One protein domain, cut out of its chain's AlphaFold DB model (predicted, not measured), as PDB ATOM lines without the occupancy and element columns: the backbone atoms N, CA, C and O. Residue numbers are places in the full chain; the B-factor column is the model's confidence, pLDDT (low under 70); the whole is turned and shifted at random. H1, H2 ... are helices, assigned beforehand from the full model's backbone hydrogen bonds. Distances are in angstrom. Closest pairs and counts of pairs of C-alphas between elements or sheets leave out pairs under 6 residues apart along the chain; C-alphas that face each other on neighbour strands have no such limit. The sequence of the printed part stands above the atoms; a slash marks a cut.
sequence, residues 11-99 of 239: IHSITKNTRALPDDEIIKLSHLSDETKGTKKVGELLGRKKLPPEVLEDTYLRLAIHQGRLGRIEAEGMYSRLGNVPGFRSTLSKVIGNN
ATOM      1  N   ILE A  11      93.871 111.285 163.959       88.12
ATOM      2  CA  ILE A  11      95.335 111.208 164.023       88.12
ATOM      3  C   ILE A  11      95.989 111.166 162.638       88.12
ATOM      4  O   ILE A  11      97.143 110.776 162.552       88.12
ATOM      5  N   HIS A  12      95.294 111.572 161.571       91.44
ATOM      6  CA  HIS A  12      95.841 111.612 160.207       91.44
ATOM      7  C   HIS A  12      97.078 112.518 160.115       91.44
ATOM      8  O   HIS A  12      97.317 113.336 161.007       91.44
ATOM      9  N   SER A  13      97.858 112.433 159.038       95.31
ATOM     10  CA  SER A  13      99.003 113.334 158.863       95.31
ATOM     11  C   SER A  13      98.575 114.813 158.900       95.31
ATOM     12  O   SER A  13      97.516 115.201 158.398       95.31
ATOM     13  N   ILE A  14      99.370 115.639 159.574       95.88
ATOM     14  CA  ILE A  14      99.336 117.107 159.514       95.88
ATOM     15  C   ILE A  14     100.235 117.560 158.362       95.88
ATOM     16  O   ILE A  14      99.875 118.438 157.577       95.88
ATOM     17  N   THR A  15     101.403 116.925 158.229       95.38
ATOM     18  CA  THR A  15     102.296 117.159 157.098       95.38
ATOM     19  C   THR A  15     101.693 116.659 155.782       95.38
ATOM     20  O   THR A  15     100.966 115.662 155.739       95.38
ATOM     21  N   LYS A  16     102.050 117.335 154.685       94.19
ATOM     22  CA  LYS A  16     101.757 116.899 153.308       94.19
ATOM     23  C   LYS A  16     102.845 115.982 152.735       94.19
ATOM     24  O   LYS A  16     102.734 115.542 151.595       94.19
ATOM     25  N   ASN A  17     103.916 115.725 153.490       95.38
ATOM     26  CA  ASN A  17     105.003 114.861 153.051       95.38
ATOM     27  C   ASN A  17     104.510 113.407 152.937       95.38
ATOM     28  O   ASN A  17     103.990 112.842 153.897       95.38
ATOM     29  N   THR A  18     104.711 112.780 151.778       94.56
ATOM     30  CA  THR A  18     104.267 111.402 151.495       94.56
ATOM     31  C   THR A  18     104.974 110.343 152.341       94.56
ATOM     32  O   THR A  18     104.509 109.211 152.420       94.56
ATOM     33  N   ARG A  19     106.083 110.700 153.004       96.56
ATOM     34  CA  ARG A  19     106.794 109.845 153.968       96.56
ATOM     35  C   ARG A  19     106.193 109.892 155.377       96.56
ATOM     36  O   ARG A  19     106.777 109.290 156.280       96.56
ATOM     37  N   ALA A  20     105.088 110.614 155.583       97.31
ATOM     38  CA  ALA A  20     104.351 110.602 156.841       97.31
ATOM     39  C   ALA A  20     104.015 109.166 157.254       97.31
ATOM     40  O   ALA A  20     103.607 108.348 156.428       97.31
ATOM     41  N   LEU A  21     104.194 108.853 158.538       96.62
ATOM     42  CA  LEU A  21     103.873 107.521 159.033       96.62
ATOM     43  C   LEU A  21     102.357 107.281 158.958       96.62
ATOM     44  O   LEU A  21     101.583 108.206 159.226       96.62
ATOM     45  N   PRO A  22     101.916 106.066 158.606       96.06
ATOM     46  CA  PRO A  22     100.499 105.734 158.606       96.06
ATOM     47  C   PRO A  22      99.940 105.693 160.041       96.06
ATOM     48  O   PRO A  22     100.689 105.592 161.016       96.06
ATOM     49  N   ASP A  23      98.619 105.839 160.176       95.25
ATOM     50  CA  ASP A  23      97.936 105.978 161.473       95.25
ATOM     51  C   ASP A  23      98.144 104.758 162.393       95.25
ATOM     52  O   ASP A  23      98.277 104.913 163.605       95.25
ATOM     53  N   ASP A  24      98.243 103.551 161.835       95.00
ATOM     54  CA  ASP A  24      98.527 102.308 162.563       95.00
ATOM     55  C   ASP A  24      99.916 102.309 163.221       95.00
ATOM     56  O   ASP A  24     100.064 101.893 164.374       95.00
ATOM     57  N   GLU A  25     100.927 102.848 162.538       96.38
ATOM     58  CA  GLU A  25     102.265 103.010 163.110       96.38
ATOM     59  C   GLU A  25     102.258 104.062 164.235       96.38
ATOM     60  O   GLU A  25     102.944 103.875 165.242       96.38
ATOM     61  N   ILE A  26     101.446 105.125 164.131       97.38
ATOM     62  CA  ILE A  26     101.254 106.090 165.232       97.38
ATOM     63  C   ILE A  26     100.644 105.397 166.455       97.38
ATOM     64  O   ILE A  26     101.160 105.550 167.560       97.38
ATOM     65  N   ILE A  27      99.589 104.599 166.271       95.00
ATOM     66  CA  ILE A  27      98.944 103.844 167.360       95.00
ATOM     67  C   ILE A  27      99.962 102.918 168.041       95.00
ATOM     68  O   ILE A  27     100.122 102.935 169.264       95.00
ATOM     69  N   LYS A  28     100.728 102.160 167.250       95.50
ATOM     70  CA  LYS A  28     101.765 101.252 167.755       95.50
ATOM     71  C   LYS A  28     102.851 101.982 168.547       95.50
ATOM     72  O   LYS A  28     103.233 101.537 169.630       95.50
ATOM     73  N   LEU A  29     103.357 103.098 168.025       96.62
ATOM     74  CA  LEU A  29     104.370 103.909 168.703       96.62
ATOM     75  C   LEU A  29     103.816 104.571 169.976       96.62
ATOM     76  O   LEU A  29     104.557 104.702 170.950       96.62
ATOM     77  N   SER A  30     102.527 104.927 170.004       93.75
ATOM     78  CA  SER A  30     101.862 105.448 171.203       93.75
ATOM     79  C   SER A  30     101.881 104.408 172.318       93.75
ATOM     80  O   SER A  30     102.337 104.713 173.416       93.75
ATOM     81  N   HIS A  31     101.488 103.165 172.029       93.00
ATOM     82  CA  HIS A  31     101.552 102.077 173.010       93.00
ATOM     83  C   HIS A  31     102.978 101.816 173.503       93.00
ATOM     84  O   HIS A  31     103.202 101.663 174.701       93.00
ATOM     85  N   LEU A  32     103.960 101.840 172.596       94.12
ATOM     86  CA  LEU A  32     105.366 101.680 172.966       94.12
ATOM     87  C   LEU A  32     105.849 102.792 173.909       94.12
ATOM     88  O   LEU A  32     106.673 102.539 174.785       94.12
ATOM     89  N   SER A  33     105.369 104.025 173.732       91.88
ATOM     90  CA  SER A  33     105.793 105.168 174.547       91.88
ATOM     91  C   SER A  33     105.331 105.099 176.008       91.88
ATOM     92  O   SER A  33     106.000 105.677 176.870       91.88
ATOM     93  N   ASP A  34     104.266 104.341 176.289       89.06
ATOM     94  CA  ASP A  34     103.728 104.131 177.638       89.06
ATOM     95  C   ASP A  34     104.575 103.137 178.460       89.06
ATOM     96  O   ASP A  34     104.551 103.148 179.695       89.06
ATOM     97  N   GLU A  35     105.388 102.306 177.798       91.00
ATOM     98  CA  GLU A  35     106.269 101.342 178.457       91.00
ATOM     99  C   GLU A  35     107.393 102.007 179.277       91.00
ATOM    100  O   GLU A  35     107.775 103.168 179.092       91.00
ATOM    101  N   THR A  36     108.037 101.232 180.158       85.94
ATOM    102  CA  THR A  36     109.274 101.669 180.822       85.94
ATOM    103  C   THR A  36     110.357 101.999 179.789       85.94
ATOM    104  O   THR A  36     110.722 101.165 178.959       85.94
ATOM    105  N   LYS A  37     110.900 103.225 179.857       87.75
ATOM    106  CA  LYS A  37     111.830 103.792 178.856       87.75
ATOM    107  C   LYS A  37     111.238 103.843 177.431       87.75
ATOM    108  O   LYS A  37     111.995 103.965 176.469       87.75
ATOM    109  N   GLY A  38     109.912 103.793 177.291       90.50
ATOM    110  CA  GLY A  38     109.198 103.744 176.014       90.50
ATOM    111  C   GLY A  38     109.539 104.899 175.079       90.50
ATOM    112  O   GLY A  38     109.841 104.700 173.906       90.50
ATOM    113  N   THR A  39     109.634 106.112 175.621       90.81
ATOM    114  CA  THR A  39     110.003 107.324 174.872       90.81
ATOM    115  C   THR A  39     111.376 107.212 174.202       90.81
ATOM    116  O   THR A  39     111.553 107.631 173.058       90.81
ATOM    117  N   LYS A  40     112.342 106.580 174.885       92.50
ATOM    118  CA  LYS A  40     113.673 106.309 174.329       92.50
ATOM    119  C   LYS A  40     113.585 105.303 173.181       92.50
ATOM    120  O   LYS A  40     114.163 105.545 172.126       92.50
ATOM    121  N   LYS A  41     112.816 104.220 173.358       94.44
ATOM    122  CA  LYS A  41     112.595 103.204 172.315       94.44
ATOM    123  C   LYS A  41     111.945 103.811 171.067       94.44
ATOM    124  O   LYS A  41     112.399 103.545 169.958       94.44
ATOM    125  N   VAL A  42     110.931 104.667 171.236       95.88
ATOM    126  CA  VAL A  42     110.298 105.404 170.129       95.88
ATOM    127  C   VAL A  42     111.329 106.262 169.393       95.88
ATOM    128  O   VAL A  42     111.429 106.176 168.172       95.88
ATOM    129  N   GLY A  43     112.147 107.034 170.119       93.88
ATOM    130  CA  GLY A  43     113.220 107.836 169.523       93.88
ATOM    131  C   GLY A  43     114.237 107.003 168.734       93.88
ATOM    132  O   GLY A  43     114.595 107.366 167.615       93.88
ATOM    133  N   GLU A  44     114.661 105.856 169.269       94.31
ATOM    134  CA  GLU A  44     115.578 104.931 168.591       94.31
ATOM    135  C   GLU A  44     114.966 104.346 167.306       94.31
ATOM    136  O   GLU A  44     115.638 104.291 166.273       94.31
ATOM    137  N   LEU A  45     113.690 103.944 167.336       95.38
ATOM    138  CA  LEU A  45     112.985 103.428 166.159       95.38
ATOM    139  C   LEU A  45     112.829 104.492 165.071       95.38
ATOM    140  O   LEU A  45     113.121 104.224 163.904       95.38
ATOM    141  N   LEU A  46     112.405 105.700 165.444       95.62
ATOM    142  CA  LEU A  46     112.259 106.810 164.504       95.62
ATOM    143  C   LEU A  46     113.613 107.235 163.917       95.62
ATOM    144  O   LEU A  46     113.705 107.483 162.714       95.62
ATOM    145  N   GLY A  47     114.682 107.224 164.722       92.25
ATOM    146  CA  GLY A  47     116.043 107.520 164.269       92.25
ATOM    147  C   GLY A  47     116.547 106.558 163.186       92.25
ATOM    148  O   GLY A  47     117.174 106.986 162.217       92.25
ATOM    149  N   ARG A  48     116.206 105.265 163.280       94.75
ATOM    150  CA  ARG A  48     116.578 104.255 162.269       94.75
ATOM    151  C   ARG A  48     115.885 104.462 160.921       94.75
ATOM    152  O   ARG A  48     116.447 104.089 159.894       94.75
ATOM    153  N   LYS A  49     114.693 105.071 160.901       93.19
ATOM    154  CA  LYS A  49     113.900 105.291 159.677       93.19
ATOM    155  C   LYS A  49     114.415 106.446 158.801       93.19
ATOM    156  O   LYS A  49     113.931 106.600 157.681       93.19
ATOM    157  N   LYS A  50     115.377 107.254 159.283       92.06
ATOM    158  CA  LYS A  50     115.961 108.407 158.559       92.06
ATOM    159  C   LYS A  50     114.883 109.307 157.923       92.06
ATOM    160  O   LYS A  50     114.938 109.630 156.731       92.06
ATOM    161  N   LEU A  51     113.845 109.624 158.697       95.25
ATOM    162  CA  LEU A  51     112.724 110.454 158.251       95.25
ATOM    163  C   LEU A  51     113.126 111.939 158.208       95.25
ATOM    164  O   LEU A  51     113.983 112.348 158.998       95.25
ATOM    165  N   PRO A  52     112.515 112.746 157.323       95.62
ATOM    166  CA  PRO A  52     112.704 114.193 157.318       95.62
ATOM    167  C   PRO A  52     112.286 114.827 158.660       95.62
ATOM    168  O   PRO A  52     111.380 114.296 159.317       95.62
ATOM    169  N   PRO A  53     112.909 115.940 159.090       94.38
ATOM    170  CA  PRO A  53     112.577 116.610 160.350       94.38
ATOM    171  C   PRO A  53     111.083 116.908 160.517       94.38
ATOM    172  O   PRO A  53     110.508 116.592 161.556       94.38
ATOM    173  N   GLU A  54     110.437 117.403 159.466       96.38
ATOM    174  CA  GLU A  54     109.028 117.785 159.464       96.38
ATOM    175  C   GLU A  54     108.077 116.581 159.574       96.38
ATOM    176  O   GLU A  54     106.950 116.720 160.048       96.38
ATOM    177  N   VAL A  55     108.528 115.386 159.171       97.75
ATOM    178  CA  VAL A  55     107.797 114.122 159.374       97.75
ATOM    179  C   VAL A  55     107.951 113.635 160.815       97.75
ATOM    180  O   VAL A  55     107.022 113.058 161.379       97.75
ATOM    181  N   LEU A  56     109.110 113.862 161.436       97.88
ATOM    182  CA  LEU A  56     109.317 113.528 162.846       97.88
ATOM    183  C   LEU A  56     108.473 114.428 163.757       97.88
ATOM    184  O   LEU A  56     107.866 113.927 164.699       97.88
ATOM    185  N   GLU A  57     108.403 115.728 163.467       98.25
ATOM    186  CA  GLU A  57     107.529 116.671 164.178       98.25
ATOM    187  C   GLU A  57     106.048 116.284 164.040       98.25
ATOM    188  O   GLU A  57     105.358 116.160 165.052       98.25
ATOM    189  N   ASP A  58     105.591 115.983 162.815       98.25
ATOM    190  CA  ASP A  58     104.253 115.431 162.546       98.25
ATOM    191  C   ASP A  58     103.971 114.175 163.381       98.25
ATOM    192  O   ASP A  58     102.938 114.072 164.046       98.25
ATOM    193  N   THR A  59     104.923 113.239 163.395       98.25
ATOM    194  CA  THR A  59     104.807 111.975 164.128       98.25
ATOM    195  C   THR A  59     104.600 112.219 165.621       98.25
ATOM    196  O   THR A  59     103.667 111.670 166.207       98.25
ATOM    197  N   TYR A  60     105.430 113.054 166.257       98.25
ATOM    198  CA  TYR A  60     105.295 113.315 167.691       98.25
ATOM    199  C   TYR A  60     104.012 114.078 168.043       98.25
ATOM    200  O   TYR A  60     103.395 113.776 169.065       98.25
ATOM    201  N   LEU A  61     103.562 115.010 167.197       98.31
ATOM    202  CA  LEU A  61     102.275 115.687 167.387       98.31
ATOM    203  C   LEU A  61     101.105 114.700 167.318       98.31
ATOM    204  O   LEU A  61     100.221 114.730 168.172       98.31
ATOM    205  N   ARG A  62     101.112 113.781 166.348       98.06
ATOM    206  CA  ARG A  62     100.059 112.763 166.197       98.06
ATOM    207  C   ARG A  62     100.054 111.751 167.336       98.06
ATOM    208  O   ARG A  62      98.977 111.347 167.767       98.06
ATOM    209  N   LEU A  63     101.224 111.412 167.883       97.06
ATOM    210  CA  LEU A  63     101.333 110.636 169.121       97.06
ATOM    211  C   LEU A  63     100.688 111.371 170.301       97.06
ATOM    212  O   LEU A  63      99.856 110.796 170.999       97.06
ATOM    213  N   ALA A  64     100.994 112.656 170.487       96.88
ATOM    214  CA  ALA A  64     100.391 113.460 171.548       96.88
ATOM    215  C   ALA A  64      98.866 113.631 171.376       96.88
ATOM    216  O   ALA A  64      98.140 113.605 172.374       96.88
ATOM    217  N   ILE A  65      98.365 113.741 170.135       96.62
ATOM    218  CA  ILE A  65      96.920 113.719 169.835       96.62
ATOM    219  C   ILE A  65      96.315 112.374 170.239       96.62
ATOM    220  O   ILE A  65      95.318 112.347 170.957       96.62
ATOM    221  N   HIS A  66      96.913 111.258 169.812       95.75
ATOM    222  CA  HIS A  66      96.421 109.922 170.153       95.75
ATOM    223  C   HIS A  66      96.359 109.724 171.675       95.75
ATOM    224  O   HIS A  66      95.391 109.172 172.201       95.75
ATOM    225  N   GLN A  67      97.380 110.174 172.399       93.31
ATOM    226  CA  GLN A  67      97.441 110.078 173.856       93.31
ATOM    227  C   GLN A  67      96.464 111.026 174.575       93.31
ATOM    228  O   GLN A  67      96.413 111.021 175.802       93.31
ATOM    229  N   GLY A  68      95.709 111.853 173.843       93.25
ATOM    230  CA  GLY A  68      94.759 112.812 174.407       93.25
ATOM    231  C   GLY A  68      95.417 114.011 175.093       93.25
ATOM    232  O   GLY A  68      94.770 114.681 175.892       93.25
ATOM    233  N   ARG A  69      96.697 114.280 174.809       93.81
ATOM    234  CA  ARG A  69      97.462 115.390 175.409       93.81
ATOM    235  C   ARG A  69      97.280 116.695 174.640       93.81
ATOM    236  O   ARG A  69      97.327 117.766 175.236       93.81
ATOM    237  N   LEU A  70      97.076 116.585 173.329       95.06
ATOM    238  CA  LEU A  70      96.870 117.702 172.414       95.06
ATOM    239  C   LEU A  70      95.569 117.531 171.633       95.06
ATOM    240  O   LEU A  70      95.234 116.436 171.179       95.06
ATOM    241  N   GLY A  71      94.862 118.639 171.423       95.38
ATOM    242  CA  GLY A  71      93.800 118.696 170.423       95.38
ATOM    243  C   GLY A  71      94.378 118.763 169.007       95.38
ATOM    244  O   GLY A  71      95.469 119.285 168.792       95.38
ATOM    245  N   ARG A  72      93.624 118.288 168.009       95.31
ATOM    246  CA  ARG A  72      94.047 118.342 166.598       95.31
ATOM    247  C   ARG A  72      94.356 119.769 166.127       95.31
ATOM    248  O   ARG A  72      95.406 119.996 165.544       95.31
ATOM    249  N   ILE A  73      93.456 120.713 166.410       95.81
ATOM    250  CA  ILE A  73      93.593 122.122 166.003       95.81
ATOM    251  C   ILE A  73      94.832 122.755 166.650       95.81
ATOM    252  O   ILE A  73      95.588 123.464 165.993       95.81
ATOM    253  N   GLU A  74      95.056 122.468 167.934       97.06
ATOM    254  CA  GLU A  74      96.224 122.943 168.677       97.06
ATOM    255  C   GLU A  74      97.523 122.414 168.051       97.06
ATOM    256  O   GLU A  74      98.434 123.187 167.765       97.06
ATOM    257  N   ALA A  75      97.576 121.116 167.744       98.00
ATOM    258  CA  ALA A  75      98.731 120.486 167.115       98.00
ATOM    259  C   ALA A  75      99.027 121.025 165.704       98.00
ATOM    260  O   ALA A  75     100.188 121.244 165.368       98.00
ATOM    261  N   GLU A  76      98.004 121.266 164.877       97.69
ATOM    262  CA  GLU A  76      98.173 121.887 163.553       97.69
ATOM    263  C   GLU A  76      98.696 123.323 163.667       97.69
ATOM    264  O   GLU A  76      99.584 123.727 162.912       97.69
ATOM    265  N   GLY A  77      98.196 124.072 164.655       97.69
ATOM    266  CA  GLY A  77      98.704 125.393 165.003       97.69
ATOM    267  C   GLY A  77     100.193 125.359 165.347       97.69
ATOM    268  O   GLY A  77     100.980 126.035 164.680       97.69
ATOM    269  N   MET A  78     100.576 124.502 166.299       98.44
ATOM    270  CA  MET A  78     101.973 124.300 166.698       98.44
ATOM    271  C   MET A  78     102.849 123.880 165.518       98.44
ATOM    272  O   MET A  78     103.917 124.450 165.324       98.44
ATOM    273  N   TYR A  79     102.398 122.936 164.688       98.31
ATOM    274  CA  TYR A  79     103.144 122.505 163.503       98.31
ATOM    275  C   TYR A  79     103.430 123.671 162.553       98.31
ATOM    276  O   TYR A  79     104.557 123.848 162.097       98.31
ATOM    277  N   SER A  80     102.414 124.494 162.281       98.00
ATOM    278  CA  SER A  80     102.533 125.618 161.349       98.00
ATOM    279  C   SER A  80     103.447 126.740 161.850       98.00
ATOM    280  O   SER A  80     104.103 127.393 161.042       98.00
ATOM    281  N   ARG A  81     103.488 126.974 163.169       98.12
ATOM    282  CA  ARG A  81     104.191 128.113 163.779       98.12
ATOM    283  C   ARG A  81     105.555 127.765 164.364       98.12
ATOM    284  O   ARG A  81     106.440 128.617 164.360       98.12
ATOM    285  N   LEU A  82     105.721 126.545 164.873       98.44
ATOM    286  CA  LEU A  82     106.938 126.076 165.541       98.44
ATOM    287  C   LEU A  82     107.732 125.057 164.719       98.44
ATOM    288  O   LEU A  82     108.826 124.679 165.134       98.44
ATOM    289  N   GLY A  83     107.219 124.606 163.571       97.38
ATOM    290  CA  GLY A  83     107.924 123.656 162.712       97.38
ATOM    291  C   GLY A  83     109.348 124.120 162.391       97.38
ATOM    292  O   GLY A  83     109.563 125.267 161.992       97.38
ATOM    293  N   ASN A  84     110.324 123.230 162.569       95.75
ATOM    294  CA  ASN A  84     111.764 123.493 162.441       95.75
ATOM    295  C   ASN A  84     112.375 124.499 163.439       95.75
ATOM    296  O   ASN A  84     113.566 124.804 163.324       95.75
ATOM    297  N   VAL A  85     111.629 125.004 164.428       97.75
ATOM    298  CA  VAL A  85     112.226 125.791 165.518       97.75
ATOM    299  C   VAL A  85     113.194 124.893 166.302       97.75
ATOM    300  O   VAL A  85     112.818 123.774 166.678       97.75
ATOM    301  N   PRO A  86     114.433 125.348 166.578       97.50
ATOM    302  CA  PRO A  86     115.385 124.591 167.379       97.50
ATOM    303  C   PRO A  86     114.759 124.103 168.686       97.50
ATOM    304  O   PRO A  86     114.207 124.874 169.465       97.50
ATOM    305  N   GLY A  87     114.821 122.791 168.899       97.19
ATOM    306  CA  GLY A  87     114.315 122.152 170.107       97.19
ATOM    307  C   GLY A  87     112.838 121.741 170.095       97.19
ATOM    308  O   GLY A  87     112.461 120.885 170.897       97.19
ATOM    309  N   PHE A  88     112.025 122.207 169.137       98.06
ATOM    310  CA  PHE A  88     110.600 121.854 169.042       98.06
ATOM    311  C   PHE A  88     110.372 120.336 169.022       98.06
ATOM    312  O   PHE A  88     109.700 119.780 169.895       98.06
ATOM    313  N   ARG A  89     111.029 119.629 168.093       96.88
ATOM    314  CA  ARG A  89     110.972 118.163 167.995       96.88
ATOM    315  C   ARG A  89     111.418 117.459 169.281       96.88
ATOM    316  O   ARG A  89     110.807 116.471 169.687       96.88
ATOM    317  N   SER A  90     112.506 117.909 169.911       95.75
ATOM    318  CA  SER A  90     112.992 117.270 171.140       95.75
ATOM    319  C   SER A  90     112.029 117.476 172.300       95.75
ATOM    320  O   SER A  90     111.794 116.526 173.042       95.75
ATOM    321  N   THR A  91     111.417 118.651 172.430       97.12
ATOM    322  CA  THR A  91     110.409 118.908 173.465       97.12
ATOM    323  C   THR A  91     109.140 118.100 173.201       97.12
ATOM    324  O   THR A  91     108.667 117.424 174.113       97.12
ATOM    325  N   LEU A  92     108.675 118.006 171.950       97.50
ATOM    326  CA  LEU A  92     107.589 117.095 171.557       97.50
ATOM    327  C   LEU A  92     107.875 115.630 171.936       97.50
ATOM    328  O   LEU A  92     106.995 114.929 172.436       97.50
ATOM    329  N   SER A  93     109.119 115.168 171.768       96.06
ATOM    330  CA  SER A  93     109.504 113.817 172.194       96.06
ATOM    331  C   SER A  93     109.379 113.621 173.709       96.06
ATOM    332  O   SER A  93     109.028 112.532 174.152       96.06
ATOM    333  N   LYS A  94     109.603 114.666 174.519       95.50
ATOM    334  CA  LYS A  94     109.399 114.619 175.974       95.50
ATOM    335  C   LYS A  94     107.904 114.682 176.334       95.50
ATOM    336  O   LYS A  94     107.489 114.028 177.290       95.50
ATOM    337  N   VAL A  95     107.095 115.396 175.542       96.56
ATOM    338  CA  VAL A  95     105.633 115.518 175.710       96.56
ATOM    339  C   VAL A  95     104.902 114.192 175.571       96.56
ATOM    340  O   VAL A  95     103.841 114.073 176.162       96.56
ATOM    341  N   ILE A  96     105.436 113.193 174.863       95.50
ATOM    342  CA  ILE A  96     104.813 111.858 174.736       95.50
ATOM    343  C   ILE A  96     105.255 110.863 175.830       95.50
ATOM    344  O   ILE A  96     104.935 109.678 175.767       95.50
ATOM    345  N   GLY A  97     106.039 111.309 176.821       91.88
ATOM    346  CA  GLY A  97     106.602 110.448 177.865       91.88
ATOM    347  C   GLY A  97     105.569 109.914 178.863       91.88
ATOM    348  O   GLY A  97     104.491 110.468 179.032       91.88
ATOM    349  N   ASN A  98     105.889 108.851 179.592       88.38
ATOM    350  CA  ASN A  98     104.937 108.204 180.506       88.38
ATOM    351  C   ASN A  98     104.784 108.883 181.888       88.38
ATOM    352  O   ASN A  98     104.012 108.410 182.715       88.38
ATOM    353  N   ASN A  99     105.504 109.979 182.162       89.69
ATOM    354  CA  ASN A  99     105.350 110.768 183.388       89.69
ATOM    355  C   ASN A  99     104.426 111.972 183.116       89.69
ATOM    356  O   ASN A  99     104.868 112.899 182.426       89.69
TER     357      ASN A  99
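Overview. This is residues 11 to 99 of the 239 residues of an uncharacterized protein of Mariprofundus ferrinatatus (UniProt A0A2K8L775). A small, compact globule of helices is built round H3, which runs through the middle. H4 and H5 pack on H3 nearly lengthwise, while H1 crosses it and makes a wide helical hairpin with H2. The printed part has 89 residues with five named helices, H1 to H5 in chain order, and no named strand; the class is all helix. The radius of gyration of the C-alphas is 11.6 A, and the rounded outline spans 32 by 26 by 26 A.

Arrangement. H3, residues 53 to 66, is the hub, touching three other helices. H4, residues 72 to 82, forms a hairpin with H3 at a shallow tilt of 26 degrees, opposite ways; their closest C-alphas, of Leu 61 and Ala 75, are 6.0 A apart. H5, residues 88 to 95, touches H3 at a shallow tilt of 27 degrees, the same way, closest at C-alphas 57 and 89, 5.4 A. H1, residues 23 to 34, touches H3 with residues 26 to 30 alone, only just about perpendicular at 73 degrees; the closest C-alphas, 30 and 63, are 5.6 A apart. H2, residues 38 to 48, forms a hairpin with H1, closest at C-alphas 33 and 39, 4.7 A. H2 and H5 only just touch, with 3 pairs of C-alphas within 8 A, the closest those of Thr 39 and Ser 93, 7.0 A. H1 and H4 are apart. In the five helices every O i to N i+4 pair is within hydrogen-bond range.

Along the chain. H3 measures 20.0 A, H1 17.3 A, H2 15.6 A, H4 15.1 A and H5 10.5 A. H1 begins at C-alpha 23 (97.936, 105.978, 161.473); H5 ends at C-alpha 95 (105.633, 115.518, 175.710).

Size, cuts and confidence. The farthest C-alphas, of Lys 16 and Thr 36, are 32.3 A apart. The printed part has no cut, the four links are tight, and no printed residue is under 70 in pLDDT.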